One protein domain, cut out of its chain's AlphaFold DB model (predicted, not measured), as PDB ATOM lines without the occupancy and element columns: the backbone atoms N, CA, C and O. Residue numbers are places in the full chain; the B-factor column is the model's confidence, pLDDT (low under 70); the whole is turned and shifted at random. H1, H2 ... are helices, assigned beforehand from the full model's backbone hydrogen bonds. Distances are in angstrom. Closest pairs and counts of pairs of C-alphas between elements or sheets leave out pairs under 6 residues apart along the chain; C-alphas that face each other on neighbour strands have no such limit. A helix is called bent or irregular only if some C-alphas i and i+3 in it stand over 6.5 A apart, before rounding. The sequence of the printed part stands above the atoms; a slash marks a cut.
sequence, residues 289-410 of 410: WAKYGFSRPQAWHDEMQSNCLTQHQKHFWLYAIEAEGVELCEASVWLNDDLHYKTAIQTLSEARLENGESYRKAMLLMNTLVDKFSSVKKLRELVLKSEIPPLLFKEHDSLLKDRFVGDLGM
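This is residues 289 to 410 of the 410 residues of an uncharacterized protein of Pseudomonas sp. OV081 (UniProt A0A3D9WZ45). Three helices, H2, H3 and H4, make a bundle in the middle of an elongated domain; H1 packs on H2 toward one end, and H5, H6 and H7 extend it toward the other. H1 with H2 and H3 with H4 are helical hairpins, while H7 packs on H5 at the far end. The printed part has 122 residues with seven named helices, H1 to H7 in order, and no named strand: its class is all helix. It is compact, with a radius of gyration of the C-alphas of 14.7 A, and spans 52 by 28 by 21 A.

Find C-alpha 356 at (252.196, 246.927, 254.624); from there H4, the longest helix, runs 24.3 A to residue 372. Before it look for H3, residues 338 to 350, 18.6 A long, and H2, residues 310 to 322, 19.2 A long. H2 is irregular, but only just: C-alphas 311 and 314 are 6.8 A apart. H1, residues 298 to 307, begins at C-alpha 298, (262.414, 259.860, 244.091). After H4 come H5, residues 376 to 385, H6, residues 390 to 394, and H7, residues 397 to 407, which ends at C-alpha 407, (248.541, 229.640, 228.133).

Start in the bundle of H2, H3 and H4. H4, with residues 362 to 369 alone, touches H3 at a shallow tilt of 20 degrees, opposite ways; their closest C-alphas, Leu 348 and Ala 362, are 6.5 A apart. H2 and H3 touch and run the same way at a shallow tilt of 32 degrees, closest at the C-alphas of Lys 314 and Thr 347, 5.5 A. Residues 320 to 322 of H2 alone touch residues 357 to 362 of H4, closest at the C-alphas of Ile 321 and Ser 358, 5.0 A. H1 touches H2, its hairpin partner, at the C-alphas of Gln 305 and Phe 316, 5.9 A. Toward the other end, H5 only just touches H3, with 3 pairs of C-alphas within 8 A, the closest being Ile 345 and Val 383, 7.3 A. H6 touches H4 at the C-alphas of Leu 392 and Met 363, 6.5 A. H7 touches H5 at the C-alphas of Phe 404 and Val 376, 6.6 A. H1 and H7 are apart. Every O i to N i+4 pair is within hydrogen-bond range in H1, H3, H4, H5, H6 and H7; in H2, 7 of 9 are.

The C-alphas of Tyr 292 and Met 410, the two farthest apart, are 53.7 A from each other. The printed part has no cut and ends at the chain's last residue, 410. Look along residues 323 to 337 for the long link, H2 to H3; the other links are tight. The mean pLDDT of the printed part is 71.6, and residues 371 to 410 are among those under 70.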
ATOM      1  N   TRP A 289     271.750 254.089 255.816       73.62
ATOM      2  CA  TRP A 289     271.208 255.338 255.263       73.62
ATOM      3  C   TRP A 289     269.893 255.767 255.914       73.62
ATOM      4  O   TRP A 289     269.807 256.876 256.442       73.62
ATOM      5  N   ALA A 290     268.922 254.856 255.973       69.69
ATOM      6  CA  ALA A 290     267.622 255.102 256.585       69.69
ATOM      7  C   ALA A 290     267.735 255.457 258.077       69.69
ATOM      8  O   ALA A 290     267.116 256.418 258.527       69.69
ATOM      9  N   LYS A 291     268.577 254.741 258.841       73.06
ATOM     10  CA  LYS A 291     268.791 255.007 260.275       73.06
ATOM     11  C   LYS A 291     269.243 256.445 260.551       73.06
ATOM     12  O   LYS A 291     268.861 257.012 261.572       73.06
ATOM     13  N   TYR A 292     270.065 257.014 259.674       71.50
ATOM     14  CA  TYR A 292     270.607 258.367 259.832       71.50
ATOM     15  C   TYR A 292     269.858 259.425 259.010       71.50
ATOM     16  O   TYR A 292     270.256 260.585 259.026       71.50
ATOM     17  N   GLY A 293     268.767 259.050 258.334       72.06
ATOM     18  CA  GLY A 293     267.946 259.970 257.545       72.06
ATOM     19  C   GLY A 293     268.565 260.400 256.212       72.06
ATOM     20  O   GLY A 293     268.075 261.350 255.607       72.06
ATOM     21  N   PHE A 294     269.608 259.713 255.735       76.69
ATOM     22  CA  PHE A 294     270.200 259.984 254.425       76.69
ATOM     23  C   PHE A 294     269.258 259.488 253.324       76.69
ATOM     24  O   PHE A 294     268.891 258.309 253.296       76.69
ATOM     25  N   SER A 295     268.860 260.376 252.413       73.69
ATOM     26  CA  SER A 295     267.931 260.032 251.333       73.69
ATOM     27  C   SER A 295     268.178 260.865 250.079       73.69
ATOM     28  O   SER A 295     268.840 261.900 250.108       73.69
ATOM     29  N   ARG A 296     267.654 260.409 248.939       74.06
ATOM     30  CA  ARG A 296     267.666 261.171 247.686       74.06
ATOM     31  C   ARG A 296     266.232 261.388 247.201       74.06
ATOM     32  O   ARG A 296     265.315 260.693 247.635       74.06
ATOM     33  N   PRO A 297     265.993 262.368 246.314       79.56
ATOM     34  CA  PRO A 297     264.675 262.538 245.714       79.56
ATOM     35  C   PRO A 297     264.261 261.301 244.903       79.56
ATOM     36  O   PRO A 297     265.104 260.683 244.252       79.56
ATOM     37  N   GLN A 298     262.957 261.001 244.848       82.81
ATOM     38  CA  GLN A 298     262.414 259.860 244.091       82.81
ATOM     39  C   GLN A 298     262.914 259.801 242.640       82.81
ATOM     40  O   GLN A 298     263.269 258.731 242.164       82.81
ATOM     41  N   ALA A 299     263.029 260.948 241.963       79.44
ATOM     42  CA  ALA A 299     263.515 261.009 240.584       79.44
ATOM     43  C   ALA A 299     264.919 260.400 240.410       79.44
ATOM     44  O   ALA A 299     265.179 259.721 239.421       79.44
ATOM     45  N   TRP A 300     265.809 260.593 241.390       80.88
ATOM     46  CA  TRP A 300     267.138 259.978 241.379       80.88
ATOM     47  C   TRP A 300     267.044 258.460 241.593       80.88
ATOM     48  O   TRP A 300     267.747 257.696 240.938       80.88
ATOM     49  N   HIS A 301     266.143 258.005 242.471       78.50
ATOM     50  CA  HIS A 301     265.903 256.576 242.682       78.50
ATOM     51  C   HIS A 301     265.347 255.894 241.430       78.50
ATOM     52  O   HIS A 301     265.772 254.783 241.120       78.50
ATOM     53  N   ASP A 302     264.438 256.543 240.704       82.56
ATOM     54  CA  ASP A 302     263.884 256.029 239.448       82.56
ATOM     55  C   ASP A 302     264.964 255.904 238.366       82.56
ATOM     56  O   ASP A 302     265.037 254.890 237.664       82.56
ATOM     57  N   GLU A 303     265.841 256.907 238.266       79.00
ATOM     58  CA  GLU A 303     266.977 256.920 237.344       79.00
ATOM     59  C   GLU A 303     267.972 255.797 237.658       79.00
ATOM     60  O   GLU A 303     268.325 255.021 236.769       79.00
ATOM     61  N   MET A 304     268.392 255.659 238.921       76.62
ATOM     62  CA  MET A 304     269.342 254.616 239.322       76.62
ATOM     63  C   MET A 304     268.757 253.219 239.154       76.62
ATOM     64  O   MET A 304     269.436 252.336 238.638       76.62
ATOM     65  N   GLN A 305     267.488 253.021 239.526       79.25
ATOM     66  CA  GLN A 305     266.806 251.759 239.270       79.25
ATOM     67  C   GLN A 305     266.791 251.456 237.764       79.25
ATOM     68  O   GLN A 305     267.023 250.318 237.383       79.25
ATOM     69  N   SER A 306     266.565 252.435 236.888       77.62
ATOM     70  CA  SER A 306     266.443 252.181 235.443       77.62
ATOM     71  C   SER A 306     267.778 251.994 234.712       77.62
ATOM     72  O   SER A 306     267.821 251.301 233.698       77.62
ATOM     73  N   ASN A 307     268.859 252.605 235.207       71.25
ATOM     74  CA  ASN A 307     270.141 252.688 234.500       71.25
ATOM     75  C   ASN A 307     271.265 251.839 235.117       71.25
ATOM     76  O   ASN A 307     272.356 251.771 234.545       71.25
ATOM     77  N   CYS A 308     271.059 251.213 236.283       69.19
ATOM     78  CA  CYS A 308     272.127 250.451 236.928       69.19
ATOM     79  C   CYS A 308     272.401 249.102 236.238       69.19
ATOM     80  O   CYS A 308     271.527 248.479 235.639       69.19
ATOM     81  N   LEU A 309     273.649 248.628 236.328       64.56
ATOM     82  CA  LEU A 309     274.021 247.302 235.825       64.56
ATOM     83  C   LEU A 309     273.257 246.209 236.589       64.56
ATOM     84  O   LEU A 309     273.085 246.302 237.806       64.56
ATOM     85  N   THR A 310     272.911 245.111 235.910       66.19
ATOM     86  CA  THR A 310     272.079 244.018 236.452       66.19
ATOM     87  C   THR A 310     272.579 243.441 237.786       66.19
ATOM     88  O   THR A 310     271.780 242.982 238.600       66.19
ATOM     89  N   GLN A 311     273.891 243.490 238.044       64.38
ATOM     90  CA  GLN A 311     274.505 243.036 239.299       64.38
ATOM     91  C   GLN A 311     274.183 243.926 240.516       64.38
ATOM     92  O   GLN A 311     274.195 243.440 241.640       64.38
ATOM     93  N   HIS A 312     273.872 245.211 240.306       72.25
ATOM     94  CA  HIS A 312     273.535 246.167 241.370       72.25
ATOM     95  C   HIS A 312     272.028 246.405 241.507       72.25
ATOM     96  O   HIS A 312     271.565 246.871 242.548       72.25
ATOM     97  N   GLN A 313     271.265 246.021 240.485       78.12
ATOM     98  CA  GLN A 313     269.811 246.141 240.413       78.12
ATOM     99  C   GLN A 313     269.100 245.549 241.638       78.12
ATOM    100  O   GLN A 313     268.162 246.147 242.167       78.12
ATOM    101  N   LYS A 314     269.607 244.420 242.152       81.88
ATOM    102  CA  LYS A 314     269.109 243.784 243.377       81.88
ATOM    103  C   LYS A 314     269.076 244.757 244.555       81.88
ATOM    104  O   LYS A 314     268.077 244.810 245.268       81.88
ATOM    105  N   HIS A 315     270.166 245.492 244.772       78.75
ATOM    106  CA  HIS A 315     270.325 246.368 245.932       78.75
ATOM    107  C   HIS A 315     269.403 247.584 245.843       78.75
ATOM    108  O   HIS A 315     268.814 247.963 246.852       78.75
ATOM    109  N   PHE A 316     269.230 248.153 244.647       80.62
ATOM    110  CA  PHE A 316     268.307 249.269 244.438       80.62
ATOM    111  C   PHE A 316     266.843 248.851 244.607       80.62
ATOM    112  O   PHE A 316     266.080 249.579 245.238       80.62
ATOM    113  N   TRP A 317     266.449 247.666 244.126       85.19
ATOM    114  CA  TRP A 317     265.095 247.158 244.360       85.19
ATOM    115  C   TRP A 317     264.845 246.772 245.820       85.19
ATOM    116  O   TRP A 317     263.782 247.088 246.345       85.19
ATOM    117  N   LEU A 318     265.813 246.134 246.494       83.94
ATOM    118  CA  LEU A 318     265.721 245.856 247.934       83.94
ATOM    119  C   LEU A 318     265.533 247.153 248.722       83.94
ATOM    120  O   LEU A 318     264.633 247.242 249.550       83.94
ATOM    121  N   TYR A 319     266.330 248.175 248.408       81.62
ATOM    122  CA  TYR A 319     266.210 249.477 249.045       81.62
ATOM    123  C   TYR A 319     264.841 250.119 248.812       81.62
ATOM    124  O   TYR A 319     264.214 250.546 249.773       81.62
ATOM    125  N   ALA A 320     264.345 250.147 247.572       85.44
ATOM    126  CA  ALA A 320     263.029 250.711 247.278       85.44
ATOM    127  C   ALA A 320     261.905 249.986 248.041       85.44
ATOM    128  O   ALA A 320     260.972 250.621 248.519       85.44
ATOM    129  N   ILE A 321     261.996 248.661 248.191       87.00
ATOM    130  CA  ILE A 321     261.012 247.871 248.943       87.00
ATOM    131  C   ILE A 321     261.076 248.171 250.448       87.00
ATOM    132  O   ILE A 321     260.035 248.293 251.097       87.00
ATOM    133  N   GLU A 322     262.276 248.264 251.015       83.25
ATOM    134  CA  GLU A 322     262.473 248.340 252.468       83.25
ATOM    135  C   GLU A 322     262.457 249.778 253.014       83.25
ATOM    136  O   GLU A 322     262.101 249.981 254.173       83.25
ATOM    137  N   ALA A 323     262.801 250.781 252.205       79.94
ATOM    138  CA  ALA A 323     262.845 252.173 252.636       79.94
ATOM    139  C   ALA A 323     261.469 252.851 252.598       79.94
ATOM    140  O   ALA A 323     260.721 252.757 251.622       79.94
ATOM    141  N   GLU A 324     261.161 253.590 253.662       78.44
ATOM    142  CA  GLU A 324     259.968 254.429 253.754       78.44
ATOM    143  C   GLU A 324     260.058 255.597 252.760       78.44
ATOM    144  O   GLU A 324     261.095 256.251 252.643       78.44
ATOM    145  N   GLY A 325     258.977 255.853 252.016       79.00
ATOM    146  CA  GLY A 325     258.889 257.004 251.109       79.00
ATOM    147  C   GLY A 325     259.658 256.893 249.784       79.00
ATOM    148  O   GLY A 325     259.565 257.809 248.969       79.00
ATOM    149  N   VAL A 326     260.372 255.788 249.536       83.94
ATOM    150  CA  VAL A 326     261.006 255.487 248.237       83.94
ATOM    151  C   VAL A 326     260.158 254.481 247.469       83.94
ATOM    152  O   VAL A 326     259.879 253.398 247.970       83.94
ATOM    153  N   GLU A 327     259.751 254.796 246.247       88.12
ATOM    154  CA  GLU A 327     258.947 253.899 245.415       88.12
ATOM    155  C   GLU A 327     259.800 253.017 244.496       88.12
ATOM    156  O   GLU A 327     260.877 253.402 244.022       88.12
ATOM    157  N   LEU A 328     259.281 251.818 244.221       87.06
ATOM    158  CA  LEU A 328     259.822 250.939 243.191       87.06
ATOM    159  C   LEU A 328     259.438 251.492 241.813       87.06
ATOM    160  O   LEU A 328     258.260 251.662 241.508       87.06
ATOM    161  N   CYS A 329     260.432 251.715 240.959       84.94
ATOM    162  CA  CYS A 329     260.206 252.201 239.607       84.94
ATOM    163  C   CYS A 329     259.797 251.039 238.689       84.94
ATOM    164  O   CYS A 329     260.642 250.244 238.280       84.94
ATOM    165  N   GLU A 330     258.522 250.928 238.307       78.38
ATOM    166  CA  GLU A 330     258.045 249.867 237.392       78.38
ATOM    167  C   GLU A 330     258.778 249.873 236.042       78.38
ATOM    168  O   GLU A 330     259.051 248.823 235.446       78.38
ATOM    169  N   ALA A 331     259.127 251.074 235.566       75.44
ATOM    170  CA  ALA A 331     259.868 251.264 234.331       75.44
ATOM    171  C   ALA A 331     261.290 250.707 234.415       75.44
ATOM    172  O   ALA A 331     261.842 250.409 233.369       75.44
ATOM    173  N   SER A 332     261.857 250.504 235.608       72.06
ATOM    174  CA  SER A 332     263.180 249.893 235.790       72.06
ATOM    175  C   SER A 332     263.185 248.371 235.676       72.06
ATOM    176  O   SER A 332     264.226 247.747 235.482       72.06
ATOM    177  N   VAL A 333     262.015 247.744 235.778       67.62
ATOM    178  CA  VAL A 333     261.876 246.288 235.753       67.62
ATOM    179  C   VAL A 333     261.851 245.830 234.289       67.62
ATOM    180  O   VAL A 333     260.803 245.501 233.720       67.62
ATOM    181  N   TRP A 334     263.021 245.893 233.646       64.56
ATOM    182  CA  TRP A 334     263.282 245.387 232.294       64.56
ATOM    183  C   TRP A 334     263.678 243.923 232.396       64.56
ATOM    184  O   TRP A 334     264.772 243.563 232.820       64.56
ATOM    185  N   LEU A 335     262.741 243.059 232.042       61.84
ATOM    186  CA  LEU A 335     262.859 241.623 232.212       61.84
ATOM    187  C   LEU A 335     263.071 240.978 230.848       61.84
ATOM    188  O   LEU A 335     262.179 240.346 230.289       61.84
ATOM    189  N   ASN A 336     264.249 241.228 230.286       63.75
ATOM    190  CA  ASN A 336     264.562 240.871 228.903       63.75
ATOM    191  C   ASN A 336     265.420 239.602 228.818       63.75
ATOM    192  O   ASN A 336     265.572 239.027 227.740       63.75
ATOM    193  N   ASP A 337     265.989 239.167 229.945       66.88
ATOM    194  CA  ASP A 337     266.886 238.023 230.035       66.88
ATOM    195  C   ASP A 337     266.728 237.255 231.361       66.88
ATOM    196  O   ASP A 337     266.185 237.750 232.350       66.88
ATOM    197  N   ASP A 338     267.233 236.017 231.376       71.69
ATOM    198  CA  ASP A 338     267.218 235.117 232.539       71.69
ATOM    199  C   ASP A 338     267.974 235.690 233.762       71.69
ATOM    200  O   ASP A 338     267.747 235.225 234.882       71.69
ATOM    201  N   LEU A 339     268.870 236.671 233.582       73.06
ATOM    202  CA  LEU A 339     269.645 237.271 234.669       73.06
ATOM    203  C   LEU A 339     268.782 238.247 235.478       73.06
ATOM    204  O   LEU A 339     268.701 238.098 236.693       73.06
ATOM    205  N   HIS A 340     268.066 239.164 234.822       75.62
ATOM    206  CA  HIS A 340     267.165 240.109 235.494       75.62
ATOM    207  C   HIS A 340     266.052 239.387 236.264       75.62
ATOM    208  O   HIS A 340     265.720 239.775 237.385       75.62
ATOM    209  N   TYR A 341     265.526 238.283 235.719       75.38
ATOM    210  CA  TYR A 341     264.553 237.445 236.426       75.38
ATOM    211  C   TYR A 341     265.121 236.840 237.712       75.38
ATOM    212  O   TYR A 341     264.469 236.883 238.755       75.38
ATOM    213  N   LYS A 342     266.342 236.291 237.661       77.88
ATOM    214  CA  LYS A 342     267.011 235.753 238.855       77.88
ATOM    215  C   LYS A 342     267.252 236.843 239.893       77.88
ATOM    216  O   LYS A 342     266.989 236.607 241.067       77.88
ATOM    217  N   THR A 343     267.691 238.023 239.460       81.50
ATOM    218  CA  THR A 343     267.908 239.180 240.331       81.50
ATOM    219  C   THR A 343     266.625 239.580 241.053       81.50
ATOM    220  O   THR A 343     266.636 239.724 242.271       81.50
ATOM    221  N   ALA A 344     265.504 239.697 240.340       82.00
ATOM    222  CA  ALA A 344     264.231 240.100 240.937       82.00
ATOM    223  C   ALA A 344     263.711 239.063 241.947       82.00
ATOM    224  O   ALA A 344     263.223 239.412 243.018       82.00
ATOM    225  N   ILE A 345     263.873 237.776 241.642       79.00
ATOM    226  CA  ILE A 345     263.528 236.686 242.561       79.00
ATOM    227  C   ILE A 345     264.419 236.694 243.801       79.00
ATOM    228  O   ILE A 345     263.930 236.489 244.913       79.00
ATOM    229  N   GLN A 346     265.714 236.952 243.628       82.00
ATOM    230  CA  GLN A 346     266.640 237.080 244.742       82.00
ATOM    231  C   GLN A 346     266.270 238.273 245.633       82.00
ATOM    232  O   GLN A 346     266.208 238.116 246.848       82.00
ATOM    233  N   THR A 347     265.944 239.429 245.044       86.31
ATOM    234  CA  THR A 347     265.397 240.585 245.770       86.31
ATOM    235  C   THR A 347     264.172 240.183 246.590       86.31
ATOM    236  O   THR A 347     264.145 240.425 247.791       86.31
ATOM    237  N   LEU A 348     263.178 239.530 245.979       85.62
ATOM    238  CA  LEU A 348     261.949 239.122 246.674       85.62
ATOM    239  C   LEU A 348     262.186 238.100 247.791       85.62
ATOM    240  O   LEU A 348     261.466 238.114 248.785       85.62
ATOM    241  N   SER A 349     263.173 237.217 247.631       82.00
ATOM    242  CA  SER A 349     263.515 236.203 248.638       82.00
ATOM    243  C   SER A 349     264.225 236.811 249.854       82.00
ATOM    244  O   SER A 349     264.101 236.301 250.961       82.00
ATOM    245  N   GLU A 350     264.968 237.904 249.661       83.50
ATOM    246  CA  GLU A 350     265.754 238.552 250.719       83.50
ATOM    247  C   GLU A 350     265.057 239.760 251.370       83.50
ATOM    248  O   GLU A 350     265.489 240.203 252.442       83.50
ATOM    249  N   ALA A 351     264.000 240.278 250.737       83.00
ATOM    250  CA  ALA A 351     263.260 241.450 251.190       83.00
ATOM    251  C   ALA A 351     262.566 241.218 252.540       83.00
ATOM    252  O   ALA A 351     261.823 240.250 252.736       83.00
ATOM    253  N   ARG A 352     262.747 242.159 253.467       82.75
ATOM    254  CA  ARG A 352     262.060 242.171 254.760       82.75
ATOM    255  C   ARG A 352     260.689 242.830 254.639       82.75
ATOM    256  O   ARG A 352     260.554 244.044 254.544       82.75
ATOM    257  N   LEU A 353     259.640 242.013 254.680       83.12
ATOM    258  CA  LEU A 353     258.248 242.468 254.573       83.12
ATOM    259  C   LEU A 353     257.668 242.805 255.954       83.12
ATOM    260  O   LEU A 353     256.702 242.192 256.404       83.12
ATOM    261  N   GLU A 354     258.303 243.744 256.654       79.44
ATOM    262  CA  GLU A 354     257.972 244.076 258.049       79.44
ATOM    263  C   GLU A 354     256.688 244.906 258.189       79.44
ATOM    264  O   GLU A 354     256.064 244.915 259.250       79.44
ATOM    265  N   ASN A 355     256.265 245.588 257.120       82.44
ATOM    266  CA  ASN A 355     255.090 246.454 257.116       82.44
ATOM    267  C   ASN A 355     254.294 246.356 255.795       82.44
ATOM    268  O   ASN A 355     254.720 245.739 254.814       82.44
ATOM    269  N   GLY A 356     253.100 246.963 255.779       83.25
ATOM    270  CA  GLY A 356     252.196 246.927 254.624       83.25
ATOM    271  C   GLY A 356     252.722 247.662 253.386       83.25
ATOM    272  O   GLY A 356     252.369 247.295 252.266       83.25
ATOM    273  N   GLU A 357     253.584 248.664 253.562       86.06
ATOM    274  CA  GLU A 357     254.208 249.400 252.461       86.06
ATOM    275  C   GLU A 357     255.266 248.542 251.757       86.06
ATOM    276  O   GLU A 357     255.186 248.360 250.541       86.06
ATOM    277  N   SER A 358     256.178 247.922 252.510       85.19
ATOM    278  CA  SER A 358     257.164 246.976 251.978       85.19
ATOM    279  C   SER A 358     256.490 245.786 251.300       85.19
ATOM    280  O   SER A 358     256.909 245.370 250.221       85.19
ATOM    281  N   TYR A 359     255.381 245.289 251.862       85.69
ATOM    282  CA  TYR A 359     254.566 244.267 251.203       85.69
ATOM    283  C   TYR A 359     254.011 244.754 249.857       85.69
ATOM    284  O   TYR A 359     254.197 244.083 248.844       85.69
ATOM    285  N   ARG A 360     253.383 245.939 249.803       88.81
ATOM    286  CA  ARG A 360     252.838 246.510 248.558       88.81
ATOM    287  C   ARG A 360     253.917 246.680 247.482       88.81
ATOM    288  O   ARG A 360     253.670 246.363 246.321       88.81
ATOM    289  N   LYS A 361     255.105 247.166 247.848       89.56
ATOM    290  CA  LYS A 361     256.217 247.378 246.905       89.56
ATOM    291  C   LYS A 361     256.813 246.058 246.412       89.56
ATOM    292  O   LYS A 361     257.068 245.911 245.219       89.56
ATOM    293  N   ALA A 362     256.956 245.062 247.288       86.31
ATOM    294  CA  ALA A 362     257.360 243.716 246.881       86.31
ATOM    295  C   ALA A 362     256.320 243.066 245.950       86.31
ATOM    296  O   ALA A 362     256.677 242.463 244.938       86.31
ATOM    297  N   MET A 363     255.030 243.262 246.235       80.75
ATOM    298  CA  MET A 363     253.939 242.840 245.355       80.75
ATOM    299  C   MET A 363     254.002 243.519 243.985       80.75
ATOM    300  O   MET A 363     253.708 242.882 242.980       80.75
ATOM    301  N   LEU A 364     254.425 244.782 243.908       86.19
ATOM    302  CA  LEU A 364     254.596 245.473 242.631       86.19
ATOM    303  C   LEU A 364     255.701 244.843 241.768       86.19
ATOM    304  O   LEU A 364     255.493 244.604 240.574       86.19
ATOM    305  N   LEU A 365     256.847 244.508 242.371       86.06
ATOM    306  CA  LEU A 365     257.931 243.801 241.681       86.06
ATOM    307  C   LEU A 365     257.467 242.421 241.195       86.06
ATOM    308  O   LEU A 365     257.724 242.044 240.051       86.06
ATOM    309  N   MET A 366     256.742 241.692 242.045       79.19
ATOM    310  CA  MET A 366     256.194 240.378 241.719       79.19
ATOM    311  C   MET A 366     255.151 240.438 240.588       79.19
ATOM    312  O   MET A 366     255.242 239.661 239.640       79.19
ATOM    313  N   ASN A 367     254.211 241.385 240.629       76.19
ATOM    314  CA  ASN A 367     253.244 241.609 239.548       76.19
ATOM    315  C   ASN A 367     253.955 241.902 238.225       76.19
ATOM    316  O   ASN A 367     253.650 241.295 237.202       76.19
ATOM    317  N   THR A 368     254.964 242.774 238.256       77.75
ATOM    318  CA  THR A 368     255.724 243.134 237.054       77.75
ATOM    319  C   THR A 368     256.496 241.937 236.486       77.75
ATOM    320  O   THR A 368     256.574 241.775 235.265       77.75
ATOM    321  N   LEU A 369     257.013 241.056 237.356       75.56
ATOM    322  CA  LEU A 369     257.593 239.772 236.957       75.56
ATOM    323  C   LEU A 369     256.569 238.880 236.263       75.56
ATOM    324  O   LEU A 369     256.847 238.386 235.174       75.56
ATOM    325  N   VAL A 370     255.397 238.684 236.870       71.50
ATOM    326  CA  VAL A 370     254.320 237.865 236.296       71.50
ATOM    327  C   VAL A 370     253.884 238.423 234.947       71.50
ATOM    328  O   VAL A 370     253.697 237.652 234.004       71.50
ATOM    329  N   ASP A 371     253.770 239.748 234.836       69.25
ATOM    330  CA  ASP A 371     253.192 240.382 233.666       69.25
ATOM    331  C   ASP A 371     254.081 240.329 232.429       69.25
ATOM    332  O   ASP A 371     253.582 240.069 231.327       69.25
ATOM    333  N   LYS A 372     255.391 240.517 232.617       68.06
ATOM    334  CA  LYS A 372     256.379 240.573 231.532       68.06
ATOM    335  C   LYS A 372     257.025 239.219 231.209       68.06
ATOM    336  O   LYS A 372     257.801 239.136 230.260       68.06
ATOM    337  N   PHE A 373     256.742 238.154 231.965       67.00
ATOM    338  CA  PHE A 373     257.295 236.820 231.701       67.00
ATOM    339  C   PHE A 373     256.472 236.069 230.639       67.00
ATOM    340  O   PHE A 373     255.280 235.831 230.810       67.00
ATOM    341  N   SER A 374     257.125 235.647 229.552       57.62
ATOM    342  CA  SER A 374     256.487 234.977 228.400       57.62
ATOM    343  C   SER A 374     256.227 233.474 228.581       57.62
ATOM    344  O   SER A 374     255.459 232.893 227.826       57.62
ATOM    345  N   SER A 375     256.859 232.820 229.562       63.03
ATOM    346  CA  SER A 375     256.612 231.411 229.911       63.03
ATOM    347  C   SER A 375     256.269 231.216 231.393       63.03
ATOM    348  O   SER A 375     257.141 231.077 232.255       63.03
ATOM    349  N   VAL A 376     254.974 231.094 231.687       60.84
ATOM    350  CA  VAL A 376     254.440 230.857 233.042       60.84
ATOM    351  C   VAL A 376     255.085 229.633 233.726       60.84
ATOM    352  O   VAL A 376     255.282 229.618 234.942       60.84
ATOM    353  N   LYS A 377     255.504 228.618 232.953       58.03
ATOM    354  CA  LYS A 377     256.184 227.413 233.464       58.03
ATOM    355  C   LYS A 377     257.562 227.706 234.071       58.03
ATOM    356  O   LYS A 377     257.864 227.186 235.144       58.03
ATOM    357  N   LYS A 378     258.385 228.536 233.420       57.25
ATOM    358  CA  LYS A 378     259.709 228.932 233.933       57.25
ATOM    359  C   LYS A 378     259.582 229.830 235.163       57.25
ATOM    360  O   LYS A 378     260.314 229.619 236.124       57.25
ATOM    361  N   LEU A 379     258.626 230.764 235.161       59.12
ATOM    362  CA  LEU A 379     258.326 231.600 236.325       59.12
ATOM    363  C   LEU A 379     257.928 230.734 237.526       59.12
ATOM    364  O   LEU A 379     258.481 230.895 238.605       59.12
ATOM    365  N   ARG A 380     257.050 229.743 237.326       60.09
ATOM    366  CA  ARG A 380     256.659 228.798 238.381       60.09
ATOM    367  C   ARG A 380     257.825 227.938 238.863       60.09
ATOM    368  O   ARG A 380     257.963 227.756 240.064       60.09
ATOM    369  N   GLU A 381     258.662 227.405 237.973       58.88
ATOM    370  CA  GLU A 381     259.850 226.641 238.382       58.88
ATOM    371  C   GLU A 381     260.842 227.495 239.171       58.88
ATOM    372  O   GLU A 381     261.418 227.004 240.136       58.88
ATOM    373  N   LEU A 382     261.032 228.753 238.781       56.53
ATOM    374  CA  LEU A 382     261.898 229.681 239.489       56.53
ATOM    375  C   LEU A 382     261.305 230.066 240.849       56.53
ATOM    376  O   LEU A 382     262.015 229.949 241.837       56.53
ATOM    377  N   VAL A 383     260.017 230.423 240.921       58.34
ATOM    378  CA  VAL A 383     259.294 230.792 242.156       58.34
ATOM    379  C   VAL A 383     259.178 229.616 243.133       58.34
ATOM    380  O   VAL A 383     259.396 229.789 244.321       58.34
ATOM    381  N   LEU A 384     258.888 228.400 242.657       58.31
ATOM    382  CA  LEU A 384     258.815 227.205 243.513       58.31
ATOM    383  C   LEU A 384     260.189 226.736 244.010       58.31
ATOM    384  O   LEU A 384     260.258 226.029 245.012       58.31
ATOM    385  N   LYS A 385     261.267 227.069 243.290       55.19
ATOM    386  CA  LYS A 385     262.648 226.773 243.702       55.19
ATOM    387  C   LYS A 385     263.286 227.894 244.521       55.19
ATOM    388  O   LYS A 385     264.367 227.677 245.057       55.19
ATOM    389  N   SER A 386     262.670 229.071 244.582       54.06
ATOM    390  CA  SER A 386     263.170 230.213 245.345       54.06
ATOM    391  C   SER A 386     262.410 230.349 246.657       54.06
ATOM    392  O   SER A 386     261.228 230.032 246.753       54.06
ATOM    393  N   GLU A 387     263.107 230.798 247.695       61.62
ATOM    394  CA  GLU A 387     262.582 230.957 249.054       61.62
ATOM    395  C   GLU A 387     261.724 232.231 249.185       61.62
ATOM    396  O   GLU A 387     261.846 232.986 250.146       61.62
ATOM    397  N   ILE A 388     260.856 232.508 248.204       64.50
ATOM    398  CA  ILE A 388     259.997 233.698 248.217       64.50
ATOM    399  C   ILE A 388     258.995 233.590 249.384       64.50
ATOM    400  O   ILE A 388     258.367 232.537 249.554       64.50
ATOM    401  N   PRO A 389     258.785 234.665 250.172       66.38
ATOM    402  CA  PRO A 389     257.844 234.665 251.287       66.38
ATOM    403  C   PRO A 389     256.441 234.142 250.901       66.38
ATOM    404  O   PRO A 389     255.815 234.686 249.986       66.38
ATOM    405  N   PRO A 390     255.874 233.148 251.623       63.44
ATOM    406  CA  PRO A 390     254.590 232.521 251.274       63.44
ATOM    407  C   PRO A 390     253.398 233.483 251.174       63.44
ATOM    408  O   PRO A 390     252.413 233.183 250.499       63.44
ATOM    409  N   LEU A 391     253.474 234.624 251.865       66.00
ATOM    410  CA  LEU A 391     252.470 235.689 251.827       66.00
ATOM    411  C   LEU A 391     252.337 236.299 250.424       66.00
ATOM    412  O   LEU A 391     251.217 236.410 249.941       66.00
ATOM    413  N   LEU A 392     253.457 236.568 249.743       64.56
ATOM    414  CA  LEU A 392     253.466 237.084 248.366       64.56
ATOM    415  C   LEU A 392     252.901 236.060 247.367       64.56
ATOM    416  O   LEU A 392     252.292 236.414 246.362       64.56
ATOM    417  N   PHE A 393     253.074 234.764 247.648       62.62
ATOM    418  CA  PHE A 393     252.631 233.691 246.758       62.62
ATOM    419  C   PHE A 393     251.113 233.443 246.810       62.62
ATOM    420  O   PHE A 393     250.498 233.137 245.789       62.62
ATOM    421  N   LYS A 394     250.478 233.582 247.984       59.88
ATOM    422  CA  LYS A 394     249.044 233.276 248.165       59.88
ATOM    423  C   LYS A 394     248.111 234.178 247.355       59.88
ATOM    424  O   LYS A 394     247.093 233.687 246.876       59.88
ATOM    425  N   GLU A 395     248.443 235.455 247.186       57.12
ATOM    426  CA  GLU A 395     247.631 236.400 246.398       57.12
ATOM    427  C   GLU A 395     247.865 236.284 244.884       57.12
ATOM    428  O   GLU A 395     247.092 236.818 244.093       57.12
ATOM    429  N   HIS A 396     248.905 235.562 244.458       56.84
ATOM    430  CA  HIS A 396     249.216 235.330 243.047       56.84
ATOM    431  C   HIS A 396     248.891 233.931 242.559       56.84
ATOM    432  O   HIS A 396     248.960 233.688 241.359       56.84
ATOM    433  N   ASP A 397     248.477 233.018 243.435       56.09
ATOM    434  CA  ASP A 397     247.994 231.710 243.004       56.09
ATOM    435  C   ASP A 397     246.801 231.860 242.036       56.09
ATOM    436  O   ASP A 397     246.702 231.095 241.087       56.09
ATOM    437  N   SER A 398     245.949 232.885 242.189       55.50
ATOM    438  CA  SER A 398     244.875 233.224 241.234       55.50
ATOM    439  C   SER A 398     245.392 233.829 239.921       55.50
ATOM    440  O   SER A 398     245.057 233.315 238.865       55.50
ATOM    441  N   LEU A 399     246.255 234.852 239.962       54.62
ATOM    442  CA  LEU A 399     246.840 235.489 238.764       54.62
ATOM    443  C   LEU A 399     247.694 234.518 237.932       54.62
ATOM    444  O   LEU A 399     247.617 234.496 236.702       54.62
ATOM    445  N   LEU A 400     248.484 233.675 238.604       56.22
ATOM    446  CA  LEU A 400     249.248 232.600 237.979       56.22
ATOM    447  C   LEU A 400     248.319 231.518 237.421       56.22
ATOM    448  O   LEU A 400     248.605 231.003 236.344       56.22
ATOM    449  N   LYS A 401     247.210 231.184 238.103       57.84
ATOM    450  CA  LYS A 401     246.181 230.265 237.578       57.84
ATOM    451  C   LYS A 401     245.490 230.827 236.338       57.84
ATOM    452  O   LYS A 401     245.379 230.095 235.364       57.84
ATOM    453  N   ASP A 402     245.084 232.091 236.341       57.03
ATOM    454  CA  ASP A 402     244.353 232.716 235.232       57.03
ATOM    455  C   ASP A 402     245.224 232.817 233.969       57.03
ATOM    456  O   ASP A 402     244.793 232.430 232.882       57.03
ATOM    457  N   ARG A 403     246.497 233.218 234.108       54.94
ATOM    458  CA  ARG A 403     247.463 233.160 232.993       54.94
ATOM    459  C   ARG A 403     247.775 231.728 232.555       54.94
ATOM    460  O   ARG A 403     247.960 231.487 231.369       54.94
ATOM    461  N   PHE A 404     247.811 230.767 233.479       53.59
ATOM    462  CA  PHE A 404     248.057 229.356 233.164       53.59
ATOM    463  C   PHE A 404     246.900 228.702 232.398       53.59
ATOM    464  O   PHE A 404     247.150 227.898 231.504       53.59
ATOM    465  N   VAL A 405     245.649 229.052 232.717       53.22
ATOM    466  CA  VAL A 405     244.463 228.629 231.952       53.22
ATOM    467  C   VAL A 405     244.523 229.210 230.535       53.22
ATOM    468  O   VAL A 405     244.366 228.463 229.570       53.22
ATOM    469  N   GLY A 406     244.891 230.491 230.408       50.47
ATOM    470  CA  GLY A 406     245.105 231.149 229.115       50.47
ATOM    471  C   GLY A 406     246.217 230.520 228.261       50.47
ATOM    472  O   GLY A 406     245.995 230.242 227.085       50.47
ATOM    473  N   ASP A 407     247.388 230.233 228.840       46.50
ATOM    474  CA  ASP A 407     248.541 229.640 228.133       46.50
ATOM    475  C   ASP A 407     248.339 228.160 227.761       46.50
ATOM    476  O   ASP A 407     248.940 227.665 226.805       46.50
ATOM    477  N   LEU A 408     247.497 227.431 228.501       43.88
ATOM    478  CA  LEU A 408     247.092 226.067 228.146       43.88
ATOM    479  C   LEU A 408     245.980 226.023 227.088       43.88
ATOM    480  O   LEU A 408     245.624 224.929 226.646       43.88
ATOM    481  N   GLY A 409     245.456 227.180 226.670       39.00
ATOM    482  CA  GLY A 409     244.365 227.277 225.703       39.00
ATOM    483  C   GLY A 409     243.067 226.629 226.187       39.00
ATOM    484  O   GLY A 409     242.341 226.071 225.362       39.00
ATOM    485  N   MET A 410     242.813 226.644 227.502       38.31
ATOM    486  CA  MET A 410     241.599 226.092 228.120       38.31
ATOM    487  C   MET A 410     240.536 227.149 228.386       38.31
ATOM    488  O   MET A 410     240.901 228.267 228.811       38.31
TER     489      MET A 410